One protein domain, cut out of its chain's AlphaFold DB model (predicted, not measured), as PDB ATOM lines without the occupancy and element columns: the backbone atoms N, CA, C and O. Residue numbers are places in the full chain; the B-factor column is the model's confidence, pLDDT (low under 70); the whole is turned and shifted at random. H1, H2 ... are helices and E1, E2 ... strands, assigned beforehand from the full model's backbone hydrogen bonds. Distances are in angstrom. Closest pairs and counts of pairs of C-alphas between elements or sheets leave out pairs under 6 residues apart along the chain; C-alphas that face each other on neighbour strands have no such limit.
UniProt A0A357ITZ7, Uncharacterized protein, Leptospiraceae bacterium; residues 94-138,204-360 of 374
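AT A GLANCE: This is residues 94 to 138 and 204 to 360 of the 374 residues of an uncharacterized protein of Leptospiraceae bacterium (UniProt A0A357ITZ7). A small closed barrel of six strands makes the core, with short helices and long loops round it. E1, the longest strand, bends by 80 degrees at residue 132, pairing with E6 over residues 127 to 133 and with E5 over 134 to 138, while H4 packs on its outside. The printed part has 202 residues, with named elements in the order H1 H2 H3 E1 E2 H4 H5 E3 H6 E4 E5 H7 H8 H9 H10 E6; the class is mixed, helices and strands, with 87 residues, under half, in them. It is compact, radius of gyration of the C-alphas 17.0 A, spanning 54 by 45 by 31 A.

IN THESE COORDINATES: E1, residues 126 to 138, measures 28.8 A from C-alpha 126 at (179.227, 152.544, 325.660). The other strands are E2, 217 to 220; E3, 244 to 247; E4, 267 to 272, 14.9 A; E5, 283 to 287, 13.3 A; and E6, 355 to 360, 15.8 A, ending at C-alpha 360 (174.059, 154.599, 324.005). The helices are H1, 95 to 98; H2, 106 to 109; H3, 118 to 124, 10.1 A; H4, 222 to 229, 10.1 A; H5, 238 to 241; H6, 249 to 253; H7, 300 to 303; H8, 306 to 309; H9, 334 to 338; and H10, 346 to 349.

HOW THE PARTS SIT: Round the mixed barrel, E1 and E5 are parallel (N 136 to O 284, 2.9 A), E5 and E2 antiparallel (N 219 to O 285, 2.8 A), E2 and E4 parallel (N 218 to O 269, 2.9 A), E4 and E3 antiparallel (N 246 to O 268, 2.8 A), E3 and E6 antiparallel (N 247 to O 358, 2.8 A), and E6 and E1 antiparallel (N 130 to O 357, 2.8 A). H4 is on the barrel, outside it, at a height of 8.1 A; the closest C-alphas, of Val 130 and Ser 228, are 5.7 A apart. H5 touches H4, C-alphas 222 and 238 being 5.5 A apart. H2, H3 and H6 are on the barrel; H1, H7 and H9 are not, and H5, H8 and H10 only just are not, each with 4 pairs of C-alphas within 10 A. H3, H4, H6 and H9 have every O i to N i+4 pair within hydrogen-bond range; the other helices are too short for one.

THE WHOLE: The C-alphas farthest apart, of Gly 114 and Thr 324, are 55.1 A apart. Residues 139 to 203 are not printed; C-alphas 138 and 204 are 12.9 A apart across the cut. The links H6 to E4, E5 to H7 and H8 to H9 are long. Mean pLDDT of the printed part is 91.4, and no printed residue is under 70.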
ATOM      1  N   ALA A  94     138.232 152.108 326.525       85.38
ATOM      2  CA  ALA A  94     137.975 152.519 325.156       85.38
ATOM      3  C   ALA A  94     138.297 151.391 324.178       85.38
ATOM      4  O   ALA A  94     139.260 150.643 324.354       85.38
ATOM      5  N   LYS A  95     137.545 151.305 323.075       84.06
ATOM      6  CA  LYS A  95     137.690 150.228 322.080       84.06
ATOM      7  C   LYS A  95     139.133 150.064 321.585       84.06
ATOM      8  O   LYS A  95     139.620 148.942 321.454       84.06
ATOM      9  N   HIS A  96     139.833 151.173 321.337       82.38
ATOM     10  CA  HIS A  96     141.203 151.145 320.811       82.38
ATOM     11  C   HIS A  96     142.288 150.927 321.887       82.38
ATOM     12  O   HIS A  96     143.478 150.986 321.581       82.38
ATOM     13  N   GLN A  97     141.915 150.621 323.133       83.44
ATOM     14  CA  GLN A  97     142.842 150.052 324.123       83.44
ATOM     15  C   GLN A  97     143.163 148.578 323.855       83.44
ATOM     16  O   GLN A  97     144.095 148.049 324.439       83.44
ATOM     17  N   LYS A  98     142.453 147.926 322.926       82.00
ATOM     18  CA  LYS A  98     142.727 146.543 322.494       82.00
ATOM     19  C   LYS A  98     143.755 146.431 321.361       82.00
ATOM     20  O   LYS A  98     143.968 145.343 320.835       82.00
ATOM     21  N   LEU A  99     144.330 147.551 320.915       84.81
ATOM     22  CA  LEU A  99     145.397 147.547 319.909       84.81
ATOM     23  C   LEU A  99     146.628 146.779 320.430       84.81
ATOM     24  O   LEU A  99     146.801 146.636 321.629       84.81
ATOM     25  N   ASP A 100     147.496 146.279 319.548       89.94
ATOM     26  CA  ASP A 100     148.709 145.565 319.980       89.94
ATOM     27  C   ASP A 100     149.814 146.537 320.422       89.94
ATOM     28  O   ASP A 100     150.554 147.063 319.578       89.94
ATOM     29  N   HIS A 101     149.938 146.745 321.736       92.44
ATOM     30  CA  HIS A 101     150.971 147.563 322.389       92.44
ATOM     31  C   HIS A 101     152.275 146.829 322.694       92.44
ATOM     32  O   HIS A 101     153.083 147.362 323.458       92.44
ATOM     33  N   THR A 102     152.490 145.631 322.147       95.06
ATOM     34  CA  THR A 102     153.743 144.899 322.354       95.06
ATOM     35  C   THR A 102     154.922 145.795 321.951       95.06
ATOM     36  O   THR A 102     154.949 146.294 320.816       95.06
ATOM     37  N   PRO A 103     155.886 146.058 322.857       95.56
ATOM     38  CA  PRO A 103     157.035 146.889 322.534       95.56
ATOM     39  C   PRO A 103     157.820 146.255 321.386       95.56
ATOM     40  O   PRO A 103     158.051 145.046 321.380       95.56
ATOM     41  N   LEU A 104     158.279 147.068 320.431       95.50
ATOM     42  CA  LEU A 104     159.150 146.571 319.362       95.50
ATOM     43  C   LEU A 104     160.386 145.884 319.951       95.50
ATOM     44  O   LEU A 104     160.937 146.349 320.950       95.50
ATOM     45  N   SER A 105     160.855 144.809 319.321       95.38
ATOM     46  CA  SER A 105     162.145 144.206 319.678       95.38
ATOM     47  C   SER A 105     163.301 145.167 319.373       95.38
ATOM     48  O   SER A 105     163.173 146.046 318.519       95.38
ATOM     49  N   LEU A 106     164.460 144.984 320.012       96.38
ATOM     50  CA  LEU A 106     165.645 145.803 319.723       96.38
ATOM     51  C   LEU A 106     166.080 145.695 318.251       96.38
ATOM     52  O   LEU A 106     166.393 146.710 317.636       96.38
ATOM     53  N   ASN A 107     165.988 144.503 317.651       94.50
ATOM     54  CA  ASN A 107     166.237 144.277 316.218       94.50
ATOM     55  C   ASN A 107     165.360 145.149 315.303       94.50
ATOM     56  O   ASN A 107     165.807 145.675 314.278       94.50
ATOM     57  N   GLN A 108     164.091 145.319 315.672       94.69
ATOM     58  CA  GLN A 108     163.192 146.227 314.965       94.69
ATOM     59  C   GLN A 108     163.538 147.680 315.284       94.69
ATOM     60  O   GLN A 108     163.547 148.511 314.387       94.69
ATOM     61  N   LEU A 109     163.876 147.987 316.535       94.56
ATOM     62  CA  LEU A 109     164.013 149.352 317.026       94.56
ATOM     63  C   LEU A 109     165.234 150.098 316.473       94.56
ATOM     64  O   LEU A 109     165.123 151.292 316.194       94.56
ATOM     65  N   VAL A 110     166.385 149.437 316.314       94.69
ATOM     66  CA  VAL A 110     167.660 150.102 315.976       94.69
ATOM     67  C   VAL A 110     168.245 149.654 314.644       94.69
ATOM     68  O   VAL A 110     167.971 148.562 314.153       94.69
ATOM     69  N   ASN A 111     169.060 150.521 314.038       84.75
ATOM     70  CA  ASN A 111     169.755 150.232 312.783       84.75
ATOM     71  C   ASN A 111     171.190 149.750 313.042       84.75
ATOM     72  O   ASN A 111     172.148 150.475 312.781       84.75
ATOM     73  N   LEU A 112     171.325 148.549 313.603       91.12
ATOM     74  CA  LEU A 112     172.611 147.884 313.818       91.12
ATOM     75  C   LEU A 112     172.676 146.597 312.991       91.12
ATOM     76  O   LEU A 112     171.651 145.986 312.697       91.12
ATOM     77  N   THR A 113     173.885 146.194 312.611       86.88
ATOM     78  CA  THR A 113     174.121 144.940 311.893       86.88
ATOM     79  C   THR A 113     174.113 143.748 312.852       86.88
ATOM     80  O   THR A 113     174.607 143.834 313.984       86.88
ATOM     81  N   GLY A 114     173.577 142.618 312.382       87.81
ATOM     82  CA  GLY A 114     173.450 141.381 313.158       87.81
ATOM     83  C   GLY A 114     172.342 141.426 314.213       87.81
ATOM     84  O   GLY A 114     171.570 142.379 314.283       87.81
ATOM     85  N   GLU A 115     172.274 140.384 315.040       90.69
ATOM     86  CA  GLU A 115     171.296 140.294 316.124       90.69
ATOM     87  C   GLU A 115     171.580 141.330 317.218       90.69
ATOM     88  O   GLU A 115     172.694 141.441 317.732       90.69
ATOM     89  N   VAL A 116     170.563 142.100 317.584       94.19
ATOM     90  CA  VAL A 116     170.593 143.104 318.643       94.19
ATOM     91  C   VAL A 116     169.807 142.582 319.839       94.19
ATOM     92  O   VAL A 116     168.581 142.474 319.790       94.19
ATOM     93  N   SER A 117     170.526 142.317 320.925       95.12
ATOM     94  CA  SER A 117     169.974 141.950 322.226       95.12
ATOM     95  C   SER A 117     170.395 142.951 323.303       95.12
ATOM     96  O   SER A 117     171.321 143.745 323.104       95.12
ATOM     97  N   SER A 118     169.715 142.914 324.448       95.12
ATOM     98  CA  SER A 118     170.065 143.757 325.595       95.12
ATOM     99  C   SER A 118     171.475 143.430 326.090       95.12
ATOM    100  O   SER A 118     172.285 144.323 326.312       95.12
ATOM    101  N   GLU A 119     171.813 142.141 326.151       95.62
ATOM    102  CA  GLU A 119     173.118 141.636 326.576       95.62
ATOM    103  C   GLU A 119     174.235 142.147 325.662       95.62
ATOM    104  O   GLU A 119     175.265 142.615 326.147       95.62
ATOM    105  N   ARG A 120     174.015 142.113 324.338       95.06
ATOM    106  CA  ARG A 120     174.969 142.643 323.358       95.06
ATOM    107  C   ARG A 120     175.140 144.148 323.520       95.06
ATOM    108  O   ARG A 120     176.269 144.626 323.544       95.06
ATOM    109  N   LEU A 121     174.041 144.899 323.634       96.81
ATOM    110  CA  LEU A 121     174.116 146.347 323.818       96.81
ATOM    111  C   LEU A 121     174.884 146.693 325.100       96.81
ATOM    112  O   LEU A 121     175.801 147.503 325.047       96.81
ATOM    113  N   GLN A 122     174.576 146.047 326.225       96.19
ATOM    114  CA  GLN A 122     175.263 146.275 327.503       96.19
ATOM    115  C   GLN A 122     176.757 145.919 327.460       96.19
ATOM    116  O   GLN A 122     177.557 146.595 328.103       96.19
ATOM    117  N   LYS A 123     177.143 144.879 326.712       94.88
ATOM    118  CA  LYS A 123     178.534 144.414 326.623       94.88
ATOM    119  C   LYS A 123     179.380 145.218 325.633       94.88
ATOM    120  O   LYS A 123     180.509 145.582 325.953       94.88
ATOM    121  N   ASP A 124     178.853 145.467 324.438       95.50
ATOM    122  CA  ASP A 124     179.647 145.938 323.296       95.50
ATOM    123  C   ASP A 124     179.533 147.457 323.070       95.50
ATOM    124  O   ASP A 124     180.300 148.030 322.291       95.50
ATOM    125  N   PHE A 125     178.576 148.128 323.723       97.19
ATOM    126  CA  PHE A 125     178.290 149.549 323.517       97.19
ATOM    127  C   PHE A 125     178.524 150.365 324.783       97.19
ATOM    128  O   PHE A 125     178.283 149.941 325.915       97.19
ATOM    129  N   ARG A 126     178.968 151.602 324.578       96.75
ATOM    130  CA  ARG A 126     179.227 152.544 325.660       96.75
ATOM    131  C   ARG A 126     177.916 153.165 326.121       96.75
ATOM    132  O   ARG A 126     177.191 153.755 325.323       96.75
ATOM    133  N   HIS A 127     177.664 153.088 327.419       97.44
ATOM    134  CA  HIS A 127     176.554 153.765 328.075       97.44
ATOM    135  C   HIS A 127     177.099 154.974 328.829       97.44
ATOM    136  O   HIS A 127     177.989 154.840 329.667       97.44
ATOM    137  N   ILE A 128     176.610 156.164 328.490       95.19
ATOM    138  CA  ILE A 128     177.029 157.414 329.126       95.19
ATOM    139  C   ILE A 128     175.867 157.953 329.948       95.19
ATOM    140  O   ILE A 128     174.811 158.259 329.388       95.19
ATOM    141  N   ASP A 129     176.077 158.108 331.255       95.06
ATOM    142  CA  ASP A 129     175.131 158.783 332.141       95.06
ATOM    143  C   ASP A 129     174.880 160.210 331.656       95.06
ATOM    144  O   ASP A 129     175.794 161.025 331.528       95.06
ATOM    145  N   VAL A 130     173.616 160.512 331.374       93.62
ATOM    146  CA  VAL A 130     173.198 161.825 330.889       93.62
ATOM    147  C   VAL A 130     172.780 162.705 332.054       93.62
ATOM    148  O   VAL A 130     173.254 163.833 332.181       93.62
ATOM    149  N   ARG A 131     171.830 162.210 332.857       92.94
ATOM    150  CA  ARG A 131     171.242 162.885 334.024       92.94
ATOM    151  C   ARG A 131     170.207 161.999 334.708       92.94
ATOM    152  O   ARG A 131     169.736 161.014 334.135       92.94
ATOM    153  N   LYS A 132     169.768 162.439 335.889       94.56
ATOM    154  CA  LYS A 132     168.495 162.014 336.471       94.56
ATOM    155  C   LYS A 132     167.321 162.700 335.775       94.56
ATOM    156  O   LYS A 132     167.414 163.866 335.391       94.56
ATOM    157  N   VAL A 133     166.230 161.961 335.603       96.06
ATOM    158  CA  VAL A 133     164.989 162.437 334.987       96.06
ATOM    159  C   VAL A 133     163.769 162.001 335.789       96.06
ATOM    160  O   VAL A 133     163.778 160.935 336.396       96.06
ATOM    161  N   TRP A 134     162.705 162.801 335.762       96.19
ATOM    162  CA  TRP A 134     161.421 162.459 336.375       96.19
ATOM    163  C   TRP A 134     160.386 162.138 335.293       96.19
ATOM    164  O   TRP A 134     160.107 163.007 334.455       96.19
ATOM    165  N   PRO A 135     159.827 160.915 335.288       95.94
ATOM    166  CA  PRO A 135     158.920 160.479 334.242       95.94
ATOM    167  C   PRO A 135     157.488 160.959 334.483       95.94
ATOM    168  O   PRO A 135     156.945 160.876 335.588       95.94
ATOM    169  N   THR A 136     156.852 161.397 333.407       94.81
ATOM    170  CA  THR A 136     155.402 161.300 333.223       94.81
ATOM    171  C   THR A 136     155.097 160.293 332.115       94.81
ATOM    172  O   THR A 136     156.018 159.695 331.546       94.81
ATOM    173  N   PHE A 137     153.814 160.053 331.858       94.44
ATOM    174  CA  PHE A 137     153.371 159.167 330.793       94.44
ATOM    175  C   PHE A 137     152.367 159.896 329.907       94.44
ATOM    176  O   PHE A 137     151.489 160.592 330.411       94.44
ATOM    177  N   TYR A 138     152.469 159.668 328.604       93.31
ATOM    178  CA  TYR A 138     151.542 160.215 327.621       93.31
ATOM    179  C   TYR A 138     151.046 159.113 326.693       93.31
ATOM    180  O   TYR A 138     151.661 158.046 326.553       93.31
ATOM    181  N   HIS A 204     152.551 160.297 315.378       83.81
ATOM    182  CA  HIS A 204     153.695 161.082 314.914       83.81
ATOM    183  C   HIS A 204     154.589 161.492 316.080       83.81
ATOM    184  O   HIS A 204     154.091 162.028 317.065       83.81
ATOM    185  N   GLY A 205     155.901 161.280 315.938       83.50
ATOM    186  CA  GLY A 205     156.896 161.877 316.826       83.50
ATOM    187  C   GLY A 205     157.207 163.326 316.446       83.50
ATOM    188  O   GLY A 205     156.534 163.949 315.620       83.50
ATOM    189  N   ALA A 206     158.313 163.856 316.965       79.56
ATOM    190  CA  ALA A 206     158.691 165.267 316.849       79.56
ATOM    191  C   ALA A 206     159.228 165.695 315.462       79.56
ATOM    192  O   ALA A 206     159.990 166.667 315.370       79.56
ATOM    193  N   GLY A 207     158.861 164.993 314.387       75.94
ATOM    194  CA  GLY A 207     159.283 165.244 313.007       75.94
ATOM    195  C   GLY A 207     160.327 164.254 312.479       75.94
ATOM    196  O   GLY A 207     160.556 163.193 313.051       75.94
ATOM    197  N   TYR A 208     160.953 164.592 311.343       78.75
ATOM    198  CA  TYR A 208     161.948 163.755 310.645       78.75
ATOM    199  C   TYR A 208     161.479 162.326 310.317       78.75
ATOM    200  O   TYR A 208     162.304 161.417 310.208       78.75
ATOM    201  N   ASN A 209     160.167 162.154 310.122       83.44
ATOM    202  CA  ASN A 209     159.484 160.887 309.845       83.44
ATOM    203  C   ASN A 209     159.590 159.840 310.961       83.44
ATOM    204  O   ASN A 209     159.383 158.660 310.692       83.44
ATOM    205  N   TYR A 210     159.904 160.245 312.197       89.75
ATOM    206  CA  TYR A 210     159.844 159.320 313.321       89.75
ATOM    207  C   TYR A 210     158.402 159.050 313.744       89.75
ATOM    208  O   TYR A 210     157.602 159.973 313.926       89.75
ATOM    209  N   GLN A 211     158.110 157.774 313.955       92.00
ATOM    210  CA  GLN A 211     156.909 157.309 314.628       92.00
ATOM    211  C   GLN A 211     157.164 157.145 316.142       92.00
ATOM    212  O   GLN A 211     158.294 156.897 316.577       92.00
ATOM    213  N   VAL A 212     156.111 157.289 316.953       93.88
ATOM    214  CA  VAL A 212     156.132 156.918 318.379       93.88
ATOM    215  C   VAL A 212     155.679 155.470 318.575       93.88
ATOM    216  O   VAL A 212     154.777 155.004 317.879       93.88
ATOM    217  N   PHE A 213     156.285 154.744 319.514       95.12
ATOM    218  CA  PHE A 213     155.985 153.332 319.773       95.12
ATOM    219  C   PHE A 213     155.768 153.085 321.270       95.12
ATOM    220  O   PHE A 213     156.588 153.553 322.069       95.12
ATOM    221  N   PRO A 214     154.676 152.402 321.673       95.56
ATOM    222  CA  PRO A 214     154.370 152.158 323.076       95.56
ATOM    223  C   PRO A 214     155.561 151.524 323.775       95.56
ATOM    224  O   PRO A 214     156.183 150.603 323.245       95.56
ATOM    225  N   TYR A 215     155.891 152.067 324.940       97.19
ATOM    226  CA  TYR A 215     156.998 151.635 325.783       97.19
ATOM    227  C   TYR A 215     158.378 151.735 325.119       97.19
ATOM    228  O   TYR A 215     159.363 151.323 325.699       97.19
ATOM    229  N   ARG A 216     158.502 152.327 323.928       97.44
ATOM    230  CA  ARG A 216     159.785 152.512 323.232       97.44
ATOM    231  C   ARG A 216     160.102 153.960 322.935       97.44
ATOM    232  O   ARG A 216     161.222 154.246 322.537       97.44
ATOM    233  N   THR A 217     159.165 154.878 323.132       97.38
ATOM    234  CA  THR A 217     159.381 156.300 322.870       97.38
ATOM    235  C   THR A 217     159.381 157.105 324.155       97.38
ATOM    236  O   THR A 217     158.502 156.937 325.000       97.38
ATOM    237  N   ILE A 218     160.340 158.027 324.254       97.06
ATOM    238  CA  ILE A 218     160.301 159.114 325.227       97.06
ATOM    239  C   ILE A 218     160.293 160.481 324.536       97.06
ATOM    240  O   ILE A 218     161.036 160.722 323.578       97.06
ATOM    241  N   ALA A 219     159.471 161.386 325.059       95.62
ATOM    242  CA  ALA A 219     159.506 162.804 324.754       95.62
ATOM    243  C   ALA A 219     160.464 163.516 325.713       95.62
ATOM    244  O   ALA A 219     160.437 163.288 326.925       95.62
ATOM    245  N   VAL A 220     161.314 164.394 325.176       96.00
ATOM    246  CA  VAL A 220     162.325 165.119 325.965       96.00
ATOM    247  C   VAL A 220     162.380 166.596 325.596       96.00
ATOM    248  O   VAL A 220     161.938 167.010 324.526       96.00
ATOM    249  N   ASN A 221     163.019 167.393 326.448       94.44
ATOM    250  CA  ASN A 221     163.492 168.717 326.068       94.44
ATOM    251  C   ASN A 221     164.836 168.603 325.336       94.44
ATOM    252  O   ASN A 221     165.865 168.345 325.967       94.44
ATOM    253  N   PHE A 222     164.859 168.812 324.017       93.44
ATOM    254  CA  PHE A 222     166.096 168.686 323.234       93.44
ATOM    255  C   PHE A 222     167.185 169.691 323.633       93.44
ATOM    256  O   PHE A 222     168.360 169.331 323.664       93.44
ATOM    257  N   ASN A 223     166.819 170.927 323.986       91.12
ATOM    258  CA  ASN A 223     167.791 171.939 324.412       91.12
ATOM    259  C   ASN A 223     168.418 171.561 325.757       91.12
ATOM    260  O   ASN A 223     169.637 171.610 325.915       91.12
ATOM    261  N   GLY A 224     167.585 171.138 326.710       89.69
ATOM    262  CA  GLY A 224     168.039 170.603 327.985       89.69
ATOM    263  C   GLY A 224     168.921 169.376 327.798       89.69
ATOM    264  O   GLY A 224     169.945 169.253 328.458       89.69
ATOM    265  N   LEU A 225     168.555 168.456 326.904       91.62
ATOM    266  CA  LEU A 225     169.346 167.255 326.623       91.62
ATOM    267  C   LEU A 225     170.715 167.594 326.019       91.62
ATOM    268  O   LEU A 225     171.719 167.010 326.418       91.62
ATOM    269  N   CYS A 226     170.779 168.587 325.129       91.94
ATOM    270  CA  CYS A 226     172.047 169.059 324.585       91.94
ATOM    271  C   CYS A 226     172.977 169.667 325.629       91.94
ATOM    272  O   CYS A 226     174.186 169.523 325.494       91.94
ATOM    273  N   ARG A 227     172.459 170.305 326.683       89.75
ATOM    274  CA  ARG A 227     173.321 170.772 327.781       89.75
ATOM    275  C   ARG A 227     174.027 169.613 328.485       89.75
ATOM    276  O   ARG A 227     175.197 169.747 328.820       89.75
ATOM    277  N   SER A 228     173.348 168.478 328.650       89.62
ATOM    278  CA  SER A 228     173.927 167.273 329.257       89.62
ATOM    279  C   SER A 228     174.873 166.524 328.307       89.62
ATOM    280  O   SER A 228     175.918 166.050 328.734       89.62
ATOM    281  N   LEU A 229     174.536 166.437 327.015       89.31
ATOM    282  CA  LEU A 229     175.281 165.641 326.027       89.31
ATOM    283  C   LEU A 229     176.250 166.438 325.148       89.31
ATOM    284  O   LEU A 229     176.945 165.845 324.330       89.31
ATOM    285  N   GLY A 230     176.312 167.763 325.274       81.75
ATOM    286  CA  GLY A 230     177.008 168.626 324.314       81.75
ATOM    287  C   GLY A 230     178.506 168.347 324.184       81.75
ATOM    288  O   GLY A 230     179.063 168.530 323.107       81.75
ATOM    289  N   LYS A 231     179.146 167.842 325.247       83.81
ATOM    290  CA  LYS A 231     180.548 167.395 325.208       83.81
ATOM    291  C   LYS A 231     180.735 166.077 324.446       83.81
ATOM    292  O   LYS A 231     181.798 165.857 323.884       83.81
ATOM    293  N   SER A 232     179.712 165.225 324.421       86.44
ATOM    294  CA  SER A 232     179.740 163.908 323.770       86.44
ATOM    295  C   SER A 232     179.240 163.947 322.325       86.44
ATOM    296  O   SER A 232     179.563 163.059 321.547       86.44
ATOM    297  N   ILE A 233     178.436 164.951 321.955       86.62
ATOM    298  CA  ILE A 233     177.859 165.097 320.612       86.62
ATOM    299  C   ILE A 233     178.216 166.485 320.060       86.62
ATOM    300  O   ILE A 233     177.520 167.461 320.365       86.62
ATOM    301  N   PRO A 234     179.268 166.593 319.225       84.25
ATOM    302  CA  PRO A 234     179.629 167.841 318.560       84.25
ATOM    303  C   PRO A 234     178.451 168.436 317.775       84.25
ATOM    304  O   PRO A 234     177.703 167.723 317.105       84.25
ATOM    305  N   GLY A 235     178.268 169.758 317.860       87.25
ATOM    306  CA  GLY A 235     177.167 170.448 317.175       87.25
ATOM    307  C   GLY A 235     175.776 170.016 317.654       87.25
ATOM    308  O   GLY A 235     174.845 169.924 316.849       87.25
ATOM    309  N   CYS A 236     175.640 169.700 318.947       91.00
ATOM    310  CA  CYS A 236     174.397 169.197 319.518       91.00
ATOM    311  C   CYS A 236     173.192 170.096 319.198       91.00
ATOM    312  O   CYS A 236     173.160 171.279 319.533       91.00
ATOM    313  N   ALA A 237     172.173 169.502 318.579       90.94
ATOM    314  CA  ALA A 237     170.893 170.122 318.273       90.94
ATOM    315  C   ALA A 237     169.808 169.039 318.185       90.94
ATOM    316  O   ALA A 237     170.104 167.850 318.082       90.94
ATOM    317  N   LYS A 238     168.526 169.433 318.120       91.50
ATOM    318  CA  LYS A 238     167.409 168.486 317.925       91.50
ATOM    319  C   LYS A 238     167.673 167.484 316.795       91.50
ATOM    320  O   LYS A 238     167.491 166.291 316.995       91.50
ATOM    321  N   LYS A 239     168.151 167.947 315.633       89.69
ATOM    322  CA  LYS A 239     168.448 167.087 314.470       89.69
ATOM    323  C   LYS A 239     169.508 166.012 314.750       89.69
ATOM    324  O   LYS A 239     169.470 164.962 314.124       89.69
ATOM    325  N   THR A 240     170.445 166.275 315.665       88.75
ATOM    326  CA  THR A 240     171.499 165.329 316.053       88.75
ATOM    327  C   THR A 240     171.124 164.516 317.287       88.75
ATOM    328  O   THR A 240     171.798 163.538 317.578       88.75
ATOM    329  N   LEU A 241     170.041 164.836 317.994       91.50
ATOM    330  CA  LEU A 241     169.569 164.073 319.154       91.50
ATOM    331  C   LEU A 241     168.346 163.205 318.865       91.50
ATOM    332  O   LEU A 241     168.197 162.149 319.470       91.50
ATOM    333  N   ILE A 242     167.469 163.621 317.954       93.69
ATOM    334  CA  ILE A 242     166.272 162.845 317.633       93.69
ATOM    335  C   ILE A 242     166.655 161.469 317.061       93.69
ATOM    336  O   ILE A 242     167.577 161.336 316.252       93.69
ATOM    337  N   GLY A 243     165.965 160.435 317.529       94.94
ATOM    338  CA  GLY A 243     166.257 159.030 317.270       94.94
ATOM    339  C   GLY A 243     167.425 158.459 318.069       94.94
ATOM    340  O   GLY A 243     167.850 157.356 317.757       94.94
ATOM    341  N   LEU A 244     167.982 159.172 319.053       95.88
ATOM    342  CA  LEU A 244     168.996 158.606 319.945       95.88
ATOM    343  C   LEU A 244     168.395 157.456 320.769       95.88
ATOM    344  O   LEU A 244     167.329 157.624 321.369       95.88
ATOM    345  N   LEU A 245     169.095 156.320 320.801       98.06
ATOM    346  CA  LEU A 245     168.801 155.223 321.714       98.06
ATOM    347  C   LEU A 245     169.301 155.574 323.117       98.06
ATOM    348  O   LEU A 245     170.439 156.016 323.305       98.06
ATOM    349  N   VAL A 246     168.449 155.340 324.102       98.31
ATOM    350  CA  VAL A 246     168.752 155.519 325.517       98.31
ATOM    351  C   VAL A 246     168.384 154.279 326.306       98.31
ATOM    352  O   VAL A 246     167.528 153.498 325.896       98.31
ATOM    353  N   TYR A 247     169.018 154.131 327.458       98.69
ATOM    354  CA  TYR A 247     168.782 153.060 328.409       98.69
ATOM    355  C   TYR A 247     168.397 153.649 329.767       98.69
ATOM    356  O   TYR A 247     168.971 154.649 330.208       98.69
ATOM    357  N   ILE A 248     167.405 153.034 330.408       98.62
ATOM    358  CA  ILE A 248     166.930 153.377 331.748       98.62
ATOM    359  C   ILE A 248     167.083 152.131 332.632       98.62
ATOM    360  O   ILE A 248     166.212 151.251 332.603       98.62
ATOM    361  N   PRO A 249     168.173 152.033 333.419       98.25
ATOM    362  CA  PRO A 249     168.480 150.852 334.223       98.25
ATOM    363  C   PRO A 249     167.354 150.456 335.183       98.25
ATOM    364  O   PRO A 249     167.080 149.272 335.372       98.25
ATOM    365  N   GLU A 250     166.667 151.438 335.770       98.12
ATOM    366  CA  GLU A 250     165.566 151.208 336.708       98.12
ATOM    367  C   GLU A 250     164.354 150.521 336.059       98.12
ATOM    368  O   GLU A 250     163.606 149.831 336.749       98.12
ATOM    369  N   VAL A 251     164.152 150.679 334.746       98.25
ATOM    370  CA  VAL A 251     163.097 149.963 334.012       98.25
ATOM    371  C   VAL A 251     163.498 148.505 333.793       98.25
ATOM    372  O   VAL A 251     162.695 147.610 334.055       98.25
ATOM    373  N   ALA A 252     164.736 148.257 333.354       97.75
ATOM    374  CA  ALA A 252     165.239 146.905 333.112       97.75
ATOM    375  C   ALA A 252     165.278 146.064 334.399       97.75
ATOM    376  O   ALA A 252     164.821 144.919 334.425       97.75
ATOM    377  N   SER A 253     165.767 146.646 335.500       97.62
ATOM    378  CA  SER A 253     165.926 145.941 336.778       97.62
ATOM    379  C   SER A 253     164.600 145.503 337.401       97.62
ATOM    380  O   SER A 253     164.550 144.486 338.092       97.62
ATOM    381  N   LYS A 254     163.503 146.212 337.110       97.50
ATOM    382  CA  LYS A 254     162.150 145.867 337.573       97.50
ATOM    383  C   LYS A 254     161.529 144.676 336.846       97.50
ATOM    384  O   LYS A 254     160.481 144.205 337.279       97.50
ATOM    385  N   ARG A 255     162.150 144.180 335.766       96.94
ATOM    386  CA  ARG A 255     161.671 143.030 334.976       96.94
ATOM    387  C   ARG A 255     160.189 143.153 334.600       96.94
ATOM    388  O   ARG A 255     159.409 142.209 334.732       96.94
ATOM    389  N   ILE A 256     159.802 144.346 334.157       97.50
ATOM    390  CA  ILE A 256     158.403 144.706 333.926       97.50
ATOM    391  C   ILE A 256     157.837 143.865 332.780       97.50
ATOM    392  O   ILE A 256     158.361 143.904 331.665       97.50
ATOM    393  N   LYS A 257     156.757 143.125 333.055       96.88
ATOM    394  CA  LYS A 257     156.031 142.345 332.048       96.88
ATOM    395  C   LYS A 257     155.234 143.271 331.135       96.88
ATOM    396  O   LYS A 257     154.397 144.051 331.593       96.88
ATOM    397  N   MET A 258     155.496 143.154 329.846       95.88
ATOM    398  CA  MET A 258     154.901 143.968 328.796       95.88
ATOM    399  C   MET A 258     153.724 143.249 328.131       95.88
ATOM    400  O   MET A 258     153.608 142.021 328.242       95.88
ATOM    401  N   PRO A 259     152.860 143.985 327.406       91.06
ATOM    402  CA  PRO A 259     151.943 143.374 326.449       91.06
ATOM    403  C   PRO A 259     152.709 142.407 325.536       91.06
ATOM    404  O   PRO A 259     153.849 142.684 325.161       91.06
ATOM    405  N   GLY A 260     152.123 141.243 325.256       90.44
ATOM    406  CA  GLY A 260     152.801 140.156 324.534       90.44
ATOM    407  C   GLY A 260     153.674 139.241 325.408       90.44
ATOM    408  O   GLY A 260     154.255 138.289 324.900       90.44
ATOM    409  N   GLY A 261     153.763 139.488 326.722       92.38
ATOM    410  CA  GLY A 261     154.393 138.589 327.701       92.38
ATOM    411  C   GLY A 261     155.906 138.756 327.879       92.38
ATOM    412  O   GLY A 261     156.469 138.218 328.833       92.38
ATOM    413  N   GLY A 262     156.561 139.529 327.010       94.81
ATOM    414  CA  GLY A 262     157.986 139.845 327.114       94.81
ATOM    415  C   GLY A 262     158.327 140.720 328.325       94.81
ATOM    416  O   GLY A 262     157.467 141.375 328.913       94.81
ATOM    417  N   ILE A 263     159.608 140.750 328.692       97.12
ATOM    418  CA  ILE A 263     160.134 141.652 329.725       97.12
ATOM    419  C   ILE A 263     160.710 142.892 329.048       97.12
ATOM    420  O   ILE A 263     161.417 142.784 328.047       97.12
ATOM    421  N   HIS A 264     160.435 144.068 329.603       97.88
ATOM    422  CA  HIS A 264     161.031 145.302 329.111       97.88
ATOM    423  C   HIS A 264     162.533 145.352 329.394       97.88
ATOM    424  O   HIS A 264     162.962 145.255 330.542       97.88
ATOM    425  N   ASP A 265     163.323 145.566 328.349       97.75
ATOM    426  CA  ASP A 265     164.791 145.566 328.404       97.75
ATOM    427  C   ASP A 265     165.402 146.902 328.867       97.75
ATOM    428  O   ASP A 265     166.607 146.991 329.034       97.75
ATOM    429  N   GLY A 266     164.581 147.936 329.069       98.25
ATOM    430  CA  GLY A 266     164.996 149.259 329.553       98.25
ATOM    431  C   GLY A 266     165.429 150.238 328.462       98.25
ATOM    432  O   GLY A 266     165.761 151.377 328.785       98.25
ATOM    433  N   TYR A 267     165.397 149.842 327.189       98.62
ATOM    434  CA  TYR A 267     165.771 150.709 326.076       98.62
ATOM    435  C   TYR A 267     164.590 151.487 325.499       98.62
ATOM    436  O   TYR A 267     163.514 150.942 325.236       98.62
ATOM    437  N   PHE A 268     164.838 152.764 325.225       98.50
ATOM    438  CA  PHE A 268     163.888 153.692 324.629       98.50
ATOM    439  C   PHE A 268     164.565 154.535 323.549       98.50
ATOM    440  O   PHE A 268     165.784 154.654 323.478       98.50
ATOM    441  N   CYS A 269     163.752 155.176 322.726       97.62
ATOM    442  CA  CYS A 269     164.154 156.079 321.670       97.62
ATOM    443  C   CYS A 269     163.639 157.481 321.958       97.62
ATOM    444  O   CYS A 269     162.459 157.690 322.248       97.62
ATOM    445  N   ILE A 270     164.516 158.463 321.795       96.62
ATOM    446  CA  ILE A 270     164.148 159.873 321.870       96.62
ATOM    447  C   ILE A 270     163.597 160.299 320.511       96.62
ATOM    448  O   ILE A 270     164.320 160.839 319.674       96.62
ATOM    449  N   THR A 271     162.327 160.017 320.248       95.06
ATOM    450  CA  THR A 271     161.688 160.343 318.961       95.06
ATOM    451  C   THR A 271     160.637 161.432 319.059       95.06
ATOM    452  O   THR A 271     160.098 161.848 318.031       95.06
ATOM    453  N   ASP A 272     160.394 161.954 320.261       94.25
ATOM    454  CA  ASP A 272     159.340 162.928 320.502       94.25
ATOM    455  C   ASP A 272     159.779 164.110 321.387       94.25
ATOM    456  O   ASP A 272     160.889 164.147 321.925       94.25
ATOM    457  N   THR A 273     158.921 165.121 321.499       92.69
ATOM    458  CA  THR A 273     159.128 166.329 322.304       92.69
ATOM    459  C   THR A 273     157.795 166.847 322.811       92.69
ATOM    460  O   THR A 273     156.781 166.741 322.135       92.69
ATOM    461  N   GLY A 274     157.818 167.510 323.961       86.00
ATOM    462  CA  GLY A 274     156.683 168.293 324.439       86.00
ATOM    463  C   GLY A 274     157.015 169.777 324.518       86.00
ATOM    464  O   GLY A 274     158.148 170.201 324.266       86.00
ATOM    465  N   SER A 275     156.020 170.573 324.905       83.44
ATOM    466  CA  SER A 275     156.248 171.970 325.272       83.44
ATOM    467  C   SER A 275     157.271 172.051 326.417       83.44
ATOM    468  O   SER A 275     157.130 171.315 327.399       83.44
ATOM    469  N   PRO A 276     158.257 172.965 326.349       80.69
ATOM    470  CA  PRO A 276     159.299 173.096 327.369       80.69
ATOM    471  C   PRO A 276     158.751 173.500 328.746       80.69
ATOM    472  O   PRO A 276     159.439 173.341 329.753       80.69
ATOM    473  N   TYR A 277     157.513 174.004 328.805       78.75
ATOM    474  CA  TYR A 277     156.821 174.278 330.063       78.75
ATOM    475  C   TYR A 277     156.493 172.988 330.834       78.75
ATOM    476  O   TYR A 277     156.603 172.955 332.061       78.75
ATOM    477  N   TYR A 278     156.126 171.920 330.119       80.62
ATOM    478  CA  TYR A 278     155.749 170.632 330.705       80.62
ATOM    479  C   TYR A 278     156.921 169.653 330.686       80.62
ATOM    480  O   TYR A 278     157.299 169.134 331.733       80.62
ATOM    481  N   ILE A 279     157.564 169.469 329.534       86.62
ATOM    482  CA  ILE A 279     158.780 168.663 329.402       86.62
ATOM    483  C   ILE A 279     159.977 169.592 329.596       86.62
ATOM    484  O   ILE A 279     160.579 170.108 328.651       86.62
ATOM    485  N   ARG A 280     160.255 169.878 330.871       87.06
ATOM    486  CA  ARG A 280     161.438 170.625 331.319       87.06
ATOM    487  C   ARG A 280     162.706 169.803 331.075       87.06
ATOM    488  O   ARG A 280     162.635 168.640 330.694       87.06
ATOM    489  N   ASP A 281     163.865 170.409 331.297       89.38
ATOM    490  CA  ASP A 281     165.160 169.791 330.991       89.38
ATOM    491  C   ASP A 281     165.327 168.385 331.563       89.38
ATOM    492  O   ASP A 281     165.775 167.496 330.860       89.38
ATOM    493  N   ASP A 282     164.929 168.171 332.806       89.75
ATOM    494  CA  ASP A 282     165.050 166.924 333.561       89.75
ATOM    495  C   ASP A 282     163.718 166.175 333.700       89.75
ATOM    496  O   ASP A 282     163.563 165.301 334.551       89.75
ATOM    497  N   ARG A 283     162.749 166.491 332.842       93.25
ATOM    498  CA  ARG A 283     161.519 165.718 332.702       93.25
ATOM    499  C   ARG A 283     161.526 164.948 331.396       93.25
ATOM    500  O   ARG A 283     161.983 165.444 330.368       93.25
ATOM    501  N   ILE A 284     160.970 163.748 331.452       96.31
ATOM    502  CA  ILE A 284     160.673 162.944 330.269       96.31
ATOM    503  C   ILE A 284     159.211 162.526 330.302       96.31
ATOM    504  O   ILE A 284     158.626 162.419 331.379       96.31
ATOM    505  N   ASP A 285     158.648 162.278 329.129       95.62
ATOM    506  CA  ASP A 285     157.325 161.679 328.989       95.62
ATOM    507  C   ASP A 285     157.453 160.352 328.260       95.62
ATOM    508  O   ASP A 285     158.033 160.308 327.179       95.62
ATOM    509  N   MET A 286     156.962 159.263 328.841       97.00
ATOM    510  CA  MET A 286     157.060 157.934 328.238       97.00
ATOM    511  C   MET A 286     155.765 157.603 327.499       97.00
ATOM    512  O   MET A 286     154.688 157.634 328.093       97.00
ATOM    513  N   PHE A 287     155.864 157.271 326.213       96.44
ATOM    514  CA  PHE A 287     154.690 156.948 325.407       96.44
ATOM    515  C   PHE A 287     154.180 155.551 325.748       96.44
ATOM    516  O   PHE A 287     154.920 154.577 325.612       96.44
ATOM    517  N   VAL A 288     152.910 155.423 326.132       94.75
ATOM    518  CA  VAL A 288     152.309 154.134 326.539       94.75
ATOM    519  C   VAL A 288     151.224 153.637 325.584       94.75
ATOM    520  O   VAL A 288     150.487 152.702 325.895       94.75
ATOM    521  N   GLY A 289     151.130 154.236 324.394       93.81
ATOM    522  CA  GLY A 289     150.144 153.861 323.385       93.81
ATOM    523  C   GLY A 289     148.766 154.430 323.679       93.81
ATOM    524  O   GLY A 289     148.598 155.631 323.554       93.81
ATOM    525  N   THR A 290     147.781 153.600 324.026       90.06
ATOM    526  CA  THR A 290     146.404 154.042 324.375       90.06
ATOM    527  C   THR A 290     146.022 153.719 325.826       90.06
ATOM    528  O   THR A 290     144.875 153.912 326.231       90.06
ATOM    529  N   HIS A 291     146.975 153.235 326.625       84.88
ATOM    530  CA  HIS A 291     146.794 153.009 328.060       84.88
ATOM    531  C   HIS A 291     146.808 154.320 328.863       84.88
ATOM    532  O   HIS A 291     147.137 155.382 328.336       84.88
ATOM    533  N   GLY A 292     146.464 154.239 330.150       78.69
ATOM    534  CA  GLY A 292     146.409 155.389 331.049       78.69
ATOM    535  C   GLY A 292     147.760 156.089 331.242       78.69
ATOM    536  O   GLY A 292     148.789 155.453 331.487       78.69
ATOM    537  N   GLY A 293     147.751 157.422 331.173       74.56
ATOM    538  CA  GLY A 293     148.939 158.286 331.265       74.56
ATOM    539  C   GLY A 293     149.358 158.681 332.682       74.56
ATOM    540  O   GLY A 293     150.047 159.681 332.862       74.56
ATOM    541  N   GLY A 294     148.925 157.973 333.728       84.06
ATOM    542  CA  GLY A 294     149.262 158.384 335.096       84.06
ATOM    543  C   GLY A 294     148.564 159.667 335.550       84.06
ATOM    544  O   GLY A 294     149.030 160.294 336.500       84.06
ATOM    545  N   ASN A 295     147.475 160.088 334.892       90.19
ATOM    546  CA  ASN A 295     146.676 161.224 335.348       90.19
ATOM    547  C   ASN A 295     145.946 160.830 336.645       90.19
ATOM    548  O   ASN A 295     145.033 160.009 336.581       90.19
ATOM    549  N   PRO A 296     146.303 161.408 337.809       90.94
ATOM    550  CA  PRO A 296     145.761 160.966 339.091       90.94
ATOM    551  C   PRO A 296     144.282 161.329 339.269       90.94
ATOM    552  O   PRO A 296     143.659 160.851 340.206       90.94
ATOM    553  N   TYR A 297     143.717 162.168 338.397       92.56
ATOM    554  CA  TYR A 297     142.340 162.656 338.492       92.56
ATOM    555  C   TYR A 297     141.326 161.814 337.705       92.56
ATOM    556  O   TYR A 297     140.218 162.275 337.449       92.56
ATOM    557  N   LEU A 298     141.711 160.611 337.281       91.31
ATOM    558  CA  LEU A 298     140.840 159.655 336.592       91.31
ATOM    559  C   LEU A 298     140.528 158.460 337.507       91.31
ATOM    560  O   LEU A 298     141.217 158.283 338.509       91.31
ATOM    561  N   PRO A 299     139.534 157.613 337.198       87.44
ATOM    562  CA  PRO A 299     139.364 156.324 337.874       87.44
ATOM    563  C   PRO A 299     140.608 155.436 337.742       87.44
ATOM    564  O   PRO A 299     141.325 155.531 336.745       87.44
ATOM    565  N   GLU A 300     140.850 154.559 338.720       84.06
ATOM    566  CA  GLU A 300     142.044 153.700 338.829       84.06
ATOM    567  C   GLU A 300     142.404 152.975 337.519       84.06
ATOM    568  O   GLU A 300     143.556 153.028 337.079       84.06
ATOM    569  N   GLN A 301     141.409 152.412 336.829       82.69
ATOM    570  CA  GLN A 301     141.567 151.702 335.555       82.69
ATOM    571  C   GLN A 301     142.199 152.578 334.458       82.69
ATOM    572  O   GLN A 301     142.897 152.081 333.576       82.69
ATOM    573  N   ARG A 302     142.000 153.899 334.527       87.38
ATOM    574  CA  ARG A 302     142.517 154.890 333.571       87.38
ATOM    575  C   ARG A 302     143.781 155.601 334.043       87.38
ATOM    576  O   ARG A 302     144.372 156.357 333.272       87.38
ATOM    577  N   GLN A 303     144.217 155.376 335.281       88.69
ATOM    578  CA  GLN A 303     145.458 155.959 335.795       88.69
ATOM    579  C   GLN A 303     146.690 155.145 335.403       88.69
ATOM    580  O   GLN A 303     147.799 155.669 335.433       88.69
ATOM    581  N   THR A 304     146.529 153.865 335.074       88.75
ATOM    582  CA  THR A 304     147.648 152.923 335.067       88.75
ATOM    583  C   THR A 304     148.066 152.461 333.671       88.75
ATOM    584  O   THR A 304     147.353 152.613 332.679       88.75
ATOM    585  N   ASN A 305     149.268 151.894 333.610       93.12
ATOM    586  CA  ASN A 305     149.852 151.221 332.457       93.12
ATOM    587  C   ASN A 305     150.933 150.239 332.945       93.12
ATOM    588  O   ASN A 305     151.316 150.266 334.116       93.12
ATOM    589  N   HIS A 306     151.477 149.416 332.047       94.50
ATOM    590  CA  HIS A 306     152.471 148.398 332.403       94.50
ATOM    591  C   HIS A 306     153.715 148.937 333.132       94.50
ATOM    592  O   HIS A 306     154.225 148.263 334.023       94.50
ATOM    593  N   LEU A 307     154.200 150.148 332.821       95.94
ATOM    594  CA  LEU A 307     155.353 150.729 333.524       95.94
ATOM    595  C   LEU A 307     154.989 151.140 334.956       95.94
ATOM    596  O   LEU A 307     155.754 150.859 335.879       95.94
ATOM    597  N   ILE A 308     153.811 151.739 335.156       93.75
ATOM    598  CA  ILE A 308     153.303 152.095 336.490       93.75
ATOM    599  C   ILE A 308     153.067 150.832 337.329       93.75
ATOM    600  O   ILE A 308     153.553 150.747 338.454       93.75
ATOM    601  N   GLN A 309     152.409 149.816 336.762       92.62
ATOM    602  CA  GLN A 309     152.180 148.517 337.415       92.62
ATOM    603  C   GLN A 309     153.492 147.791 337.738       92.62
ATOM    604  O   GLN A 309     153.617 147.159 338.782       92.62
ATOM    605  N   GLY A 310     154.498 147.931 336.872       94.00
ATOM    606  CA  GLY A 310     155.860 147.450 337.100       94.00
ATOM    607  C   GLY A 310     156.634 148.221 338.173       94.00
ATOM    608  O   GLY A 310     157.780 147.884 338.464       94.00
ATOM    609  N   GLY A 311     156.039 149.260 338.762       93.50
ATOM    610  CA  GLY A 311     156.609 150.033 339.858       93.50
ATOM    611  C   GLY A 311     157.471 151.217 339.423       93.50
ATOM    612  O   GLY A 311     158.306 151.662 340.217       93.50
ATOM    613  N   ILE A 312     157.322 151.719 338.192       95.50
ATOM    614  CA  ILE A 312     157.853 153.032 337.801       95.50
ATOM    615  C   ILE A 312     156.905 154.105 338.330       95.50
ATOM    616  O   ILE A 312     155.755 154.208 337.909       95.50
ATOM    617  N   LYS A 313     157.394 154.919 339.265       93.06
ATOM    618  CA  LYS A 313     156.596 155.976 339.889       93.06
ATOM    619  C   LYS A 313     156.485 157.172 338.947       93.06
ATOM    620  O   LYS A 313     157.500 157.715 338.523       93.06
ATOM    621  N   ASN A 314     155.264 157.613 338.665       92.00
ATOM    622  CA  ASN A 314     155.013 158.818 337.884       92.00
ATOM    623  C   ASN A 314     155.101 160.082 338.747       92.00
ATOM    624  O   ASN A 314     154.674 160.128 339.907       92.00
ATOM    625  N   LEU A 315     155.612 161.144 338.137       92.75
ATOM    626  CA  LEU A 315     155.521 162.488 338.677       92.75
ATOM    627  C   LEU A 315     154.067 162.980 338.596       92.75
ATOM    628  O   LEU A 315     153.443 162.922 337.536       92.75
ATOM    629  N   VAL A 316     153.530 163.495 339.701       92.31
ATOM    630  CA  VAL A 316     152.153 164.000 339.806       92.31
ATOM    631  C   VAL A 316     152.133 165.451 340.287       92.31
ATOM    632  O   VAL A 316     153.070 165.902 340.945       92.31
ATOM    633  N   PRO A 317     151.072 166.227 339.996       92.00
ATOM    634  CA  PRO A 317     151.007 167.639 340.374       92.00
ATOM    635  C   PRO A 317     151.247 167.942 341.866       92.00
ATOM    636  O   PRO A 317     151.845 168.972 342.173       92.00
ATOM    637  N   SER A 318     150.849 167.057 342.785       92.44
ATOM    638  CA  SER A 318     151.053 167.223 344.236       92.44
ATOM    639  C   SER A 318     152.489 166.995 344.723       92.44
ATOM    640  O   SER A 318     152.781 167.182 345.913       92.44
ATOM    641  N   ASP A 319     153.408 166.612 343.832       93.06
ATOM    642  CA  ASP A 319     154.835 166.552 344.157       93.06
ATOM    643  C   ASP A 319     155.401 167.965 344.379       93.06
ATOM    644  O   ASP A 319     156.285 168.156 345.209       93.06
ATOM    645  N   TRP A 320     154.824 168.991 343.748       92.25
ATOM    646  CA  TRP A 320     155.119 170.389 344.061       92.25
ATOM    647  C   TRP A 320     154.344 170.825 345.300       92.25
ATOM    648  O   TRP A 320     153.114 170.860 345.285       92.25
ATOM    649  N   LYS A 321     155.055 171.196 346.369       92.12
ATOM    650  CA  LYS A 321     154.421 171.489 347.665       92.12
ATOM    651  C   LYS A 321     153.919 172.919 347.820       92.12
ATOM    652  O   LYS A 321     153.189 173.183 348.766       92.12
ATOM    653  N   ILE A 322     154.280 173.835 346.921       92.44
ATOM    654  CA  ILE A 322     153.825 175.232 346.978       92.44
ATOM    655  C   ILE A 322     153.225 175.655 345.637       92.44
ATOM    656  O   ILE A 322     153.845 175.531 344.578       92.44
ATOM    657  N   TRP A 323     152.013 176.197 345.718       94.62
ATOM    658  CA  TRP A 323     151.233 176.738 344.611       94.62
ATOM    659  C   TRP A 323     150.653 178.089 345.014       94.62
ATOM    660  O   TRP A 323     150.158 178.223 346.130       94.62
ATOM    661  N   THR A 324     150.695 179.074 344.119       93.56
ATOM    662  CA  THR A 324     150.146 180.422 344.365       93.56
ATOM    663  C   THR A 324     148.718 180.572 343.861       93.56
ATOM    664  O   THR A 324     147.958 181.380 344.386       93.56
ATOM    665  N   THR A 325     148.336 179.773 342.864       94.94
ATOM    666  CA  THR A 325     146.967 179.662 342.348       94.94
ATOM    667  C   THR A 325     146.648 178.202 342.042       94.94
ATOM    668  O   THR A 325     147.538 177.353 342.070       94.94
ATOM    669  N   ASP A 326     145.405 177.912 341.651       93.00
ATOM    670  CA  ASP A 326     144.985 176.564 341.246       93.00
ATOM    671  C   ASP A 326     145.781 175.975 340.062       93.00
ATOM    672  O   ASP A 326     145.709 174.772 339.797       93.00
ATOM    673  N   THR A 327     146.522 176.806 339.328       90.94
ATOM    674  CA  THR A 327     147.272 176.414 338.126       90.94
ATOM    675  C   THR A 327     148.747 176.810 338.171       90.94
ATOM    676  O   THR A 327     149.535 176.294 337.377       90.94
ATOM    677  N   LYS A 328     149.157 177.690 339.096       90.88
ATOM    678  CA  LYS A 328     150.525 178.215 339.173       90.88
ATOM    679  C   LYS A 328     151.290 177.617 340.350       90.88
ATOM    680  O   LYS A 328     151.008 177.901 341.512       90.88
ATOM    681  N   ARG A 329     152.303 176.820 340.015       89.75
ATOM    682  CA  ARG A 329     153.290 176.251 340.945       89.75
ATOM    683  C   ARG A 329     154.400 177.258 341.208       89.75
ATOM    684  O   ARG A 329     154.749 178.023 340.305       89.75
ATOM    685  N   VAL A 330     154.992 177.207 342.396       87.50
ATOM    686  CA  VAL A 330     156.282 177.861 342.641       87.50
ATOM    687  C   VAL A 330     157.380 176.948 342.108       87.50
ATOM    688  O   VAL A 330     157.422 175.760 342.424       87.50
ATOM    689  N   TRP A 331     158.217 177.505 341.237       82.06
ATOM    690  CA  TRP A 331     159.285 176.783 340.560       82.06
ATOM    691  C   TRP A 331     160.634 177.201 341.100       82.06
ATOM    692  O   TRP A 331     160.850 178.375 341.397       82.06
ATOM    693  N   CYS A 332     161.555 176.248 341.086       82.62
ATOM    694  CA  CYS A 332     162.961 176.505 341.307       82.62
ATOM    695  C   CYS A 332     163.771 176.050 340.103       82.62
ATOM    696  O   CYS A 332     163.393 175.117 339.378       82.62
ATOM    697  N   ASP A 333     164.881 176.739 339.867       81.38
ATOM    698  CA  ASP A 333     165.894 176.217 338.965       81.38
ATOM    699  C   ASP A 333     166.613 175.007 339.596       81.38
ATOM    700  O   ASP A 333     166.443 174.685 340.777       81.38
ATOM    701  N   ILE A 334     167.384 174.295 338.773       78.19
ATOM    702  CA  ILE A 334     168.064 173.060 339.182       78.19
ATOM    703  C   ILE A 334     169.086 173.343 340.298       78.19
ATOM    704  O   ILE A 334     169.099 172.626 341.295       78.19
ATOM    705  N   GLY A 335     169.865 174.425 340.201       78.50
ATOM    706  CA  GLY A 335     170.891 174.760 341.196       78.50
ATOM    707  C   GLY A 335     170.307 175.158 342.557       78.50
ATOM    708  O   GLY A 335     170.850 174.818 343.611       78.50
ATOM    709  N   GLN A 336     169.154 175.829 342.575       82.31
ATOM    710  CA  GLN A 336     168.407 176.133 343.799       82.31
ATOM    711  C   GLN A 336     167.852 174.872 344.470       82.31
ATOM    712  O   GLN A 336     167.836 174.783 345.702       82.31
ATOM    713  N   ALA A 337     167.393 173.899 343.680       78.25
ATOM    714  CA  ALA A 337     166.936 172.620 344.204       78.25
ATOM    715  C   ALA A 337     168.102 171.801 344.783       78.25
ATOM    716  O   ALA A 337     167.977 171.288 345.897       78.25
ATOM    717  N   GLU A 338     169.233 171.730 344.074       78.56
ATOM    718  CA  GLU A 338     170.436 170.987 344.481       78.56
ATOM    719  C   GLU A 338     171.120 171.587 345.717       78.56
ATOM    720  O   GLU A 338     171.574 170.851 346.588       78.56
ATOM    721  N   SER A 339     171.126 172.915 345.857       82.06
ATOM    722  CA  SER A 339     171.686 173.609 347.031       82.06
ATOM    723  C   SER A 339     170.809 173.549 348.290       82.06
ATOM    724  O   SER A 339     171.146 174.156 349.304       82.06
ATOM    725  N   GLY A 340     169.656 172.874 348.242       75.81
ATOM    726  CA  GLY A 340     168.730 172.758 349.376       75.81
ATOM    727  C   GLY A 340     167.896 174.015 349.660       75.81
ATOM    728  O   GLY A 340     167.019 173.987 350.524       75.81
ATOM    729  N   LYS A 341     168.085 175.100 348.896       79.94
ATOM    730  CA  LYS A 341     167.308 176.347 349.024       79.94
ATOM    731  C   LYS A 341     165.843 176.177 348.614       79.94
ATOM    732  O   LYS A 341     164.997 176.969 349.020       79.94
ATOM    733  N   CYS A 342     165.531 175.129 347.848       83.88
ATOM    734  CA  CYS A 342     164.190 174.861 347.346       83.88
ATOM    735  C   CYS A 342     163.692 173.438 347.631       83.88
ATOM    736  O   CYS A 342     163.567 172.574 346.765       83.88
ATOM    737  N   THR A 343     163.355 173.203 348.890       86.62
ATOM    738  CA  THR A 343     162.898 171.904 349.410       86.62
ATOM    739  C   THR A 343     161.434 171.572 349.091       86.62
ATOM    740  O   THR A 343     160.981 170.482 349.419       86.62
ATOM    741  N   HIS A 344     160.688 172.482 348.459       87.56
ATOM    742  CA  HIS A 344     159.292 172.272 348.049       87.56
ATOM    743  C   HIS A 344     159.130 171.804 346.591       87.56
ATOM    744  O   HIS A 344     158.021 171.442 346.191       87.56
ATOM    745  N   ASP A 345     160.208 171.848 345.802       91.56
ATOM    746  CA  ASP A 345     160.234 171.388 344.414       91.56
ATOM    747  C   ASP A 345     160.284 169.855 344.346       91.56
ATOM    748  O   ASP A 345     160.842 169.194 345.229       91.56
ATOM    749  N   TYR A 346     159.730 169.287 343.274       91.81
ATOM    750  CA  TYR A 346     159.632 167.840 343.079       91.81
ATOM    751  C   TYR A 346     160.985 167.119 343.086       91.81
ATOM    752  O   TYR A 346     161.066 165.965 343.509       91.81
ATOM    753  N   ARG A 347     162.069 167.803 342.703       91.88
ATOM    754  CA  ARG A 347     163.433 167.262 342.809       91.88
ATOM    755  C   ARG A 347     163.828 166.933 344.237       91.88
ATOM    756  O   ARG A 347     164.737 166.143 344.446       91.88
ATOM    757  N   ASN A 348     163.173 167.552 345.216       90.81
ATOM    758  CA  ASN A 348     163.411 167.316 346.628       90.81
ATOM    759  C   ASN A 348     162.331 166.461 347.289       90.81
ATOM    760  O   ASN A 348     162.655 165.636 348.138       90.81
ATOM    761  N   THR A 349     161.075 166.621 346.884       91.69
ATOM    762  CA  THR A 349     159.928 165.940 347.505       91.69
ATOM    763  C   THR A 349     159.562 164.606 346.856       91.69
ATOM    764  O   THR A 349     158.829 163.833 347.463       91.69
ATOM    765  N   ALA A 350     160.074 164.328 345.655       93.12
ATOM    766  CA  ALA A 350     159.829 163.108 344.886       93.12
ATOM    767  C   ALA A 350     161.142 162.520 344.325       93.12
ATOM    768  O   ALA A 350     161.200 162.057 343.182       93.12
ATOM    769  N   LYS A 351     162.232 162.566 345.109       92.88
ATOM    770  CA  LYS A 351     163.562 162.037 344.723       92.88
ATOM    771  C   LYS A 351     163.517 160.565 344.318       92.88
ATOM    772  O   LYS A 351     164.187 160.155 343.372       92.88
ATOM    773  N   ASP A 352     162.694 159.794 345.015       93.69
ATOM    774  CA  ASP A 352     162.478 158.364 344.811       93.69
ATOM    775  C   ASP A 352     161.795 158.027 343.475       93.69
ATOM    776  O   ASP A 352     161.762 156.862 343.084       93.69
ATOM    777  N   LYS A 353     161.255 159.031 342.771       95.38
ATOM    778  CA  LYS A 353     160.667 158.884 341.431       95.38
ATOM    779  C   LYS A 353     161.653 159.164 340.296       95.38
ATOM    780  O   LYS A 353     161.285 159.041 339.131       95.38
ATOM    781  N   SER A 354     162.878 159.586 340.613       96.69
ATOM    782  CA  SER A 354     163.894 159.859 339.597       96.69
ATOM    783  C   SER A 354     164.421 158.570 338.960       96.69
ATOM    784  O   SER A 354     164.544 157.538 339.618       96.69
ATOM    785  N   LEU A 355     164.763 158.647 337.677       98.00
ATOM    786  CA  LEU A 355     165.351 157.572 336.877       98.00
ATOM    787  C   LEU A 355     166.693 158.036 336.305       98.00
ATOM    788  O   LEU A 355     166.849 159.219 335.996       98.00
ATOM    789  N   THR A 356     167.658 157.138 336.130       97.81
ATOM    790  CA  THR A 356     168.887 157.427 335.384       97.81
ATOM    791  C   THR A 356     168.623 157.292 333.890       97.81
ATOM    792  O   THR A 356     168.153 156.259 333.423       97.81
ATOM    793  N   LEU A 357     168.967 158.327 333.123       98.00
ATOM    794  CA  LEU A 357     168.969 158.267 331.667       98.00
ATOM    795  C   LEU A 357     170.401 158.079 331.163       98.00
ATOM    796  O   LEU A 357     171.254 158.928 331.426       98.00
ATOM    797  N   GLN A 358     170.643 157.013 330.404       98.12
ATOM    798  CA  GLN A 358     171.927 156.743 329.760       98.12
ATOM    799  C   GLN A 358     171.792 156.828 328.243       98.12
ATOM    800  O   GLN A 358     170.855 156.278 327.672       98.12
ATOM    801  N   ALA A 359     172.719 157.509 327.577       97.19
ATOM    802  CA  ALA A 359     172.801 157.538 326.122       97.19
ATOM    803  C   ALA A 359     173.735 156.429 325.626       97.19
ATOM    804  O   ALA A 359     174.784 156.190 326.226       97.19
ATOM    805  N   VAL A 360     173.346 155.766 324.535       97.56
ATOM    806  CA  VAL A 360     174.059 154.599 324.005       97.56
ATOM    807  C   VAL A 360     174.904 154.997 322.798       97.56
ATOM    808  O   VAL A 360     174.404 155.613 321.852       97.56
TER     809      VAL A 360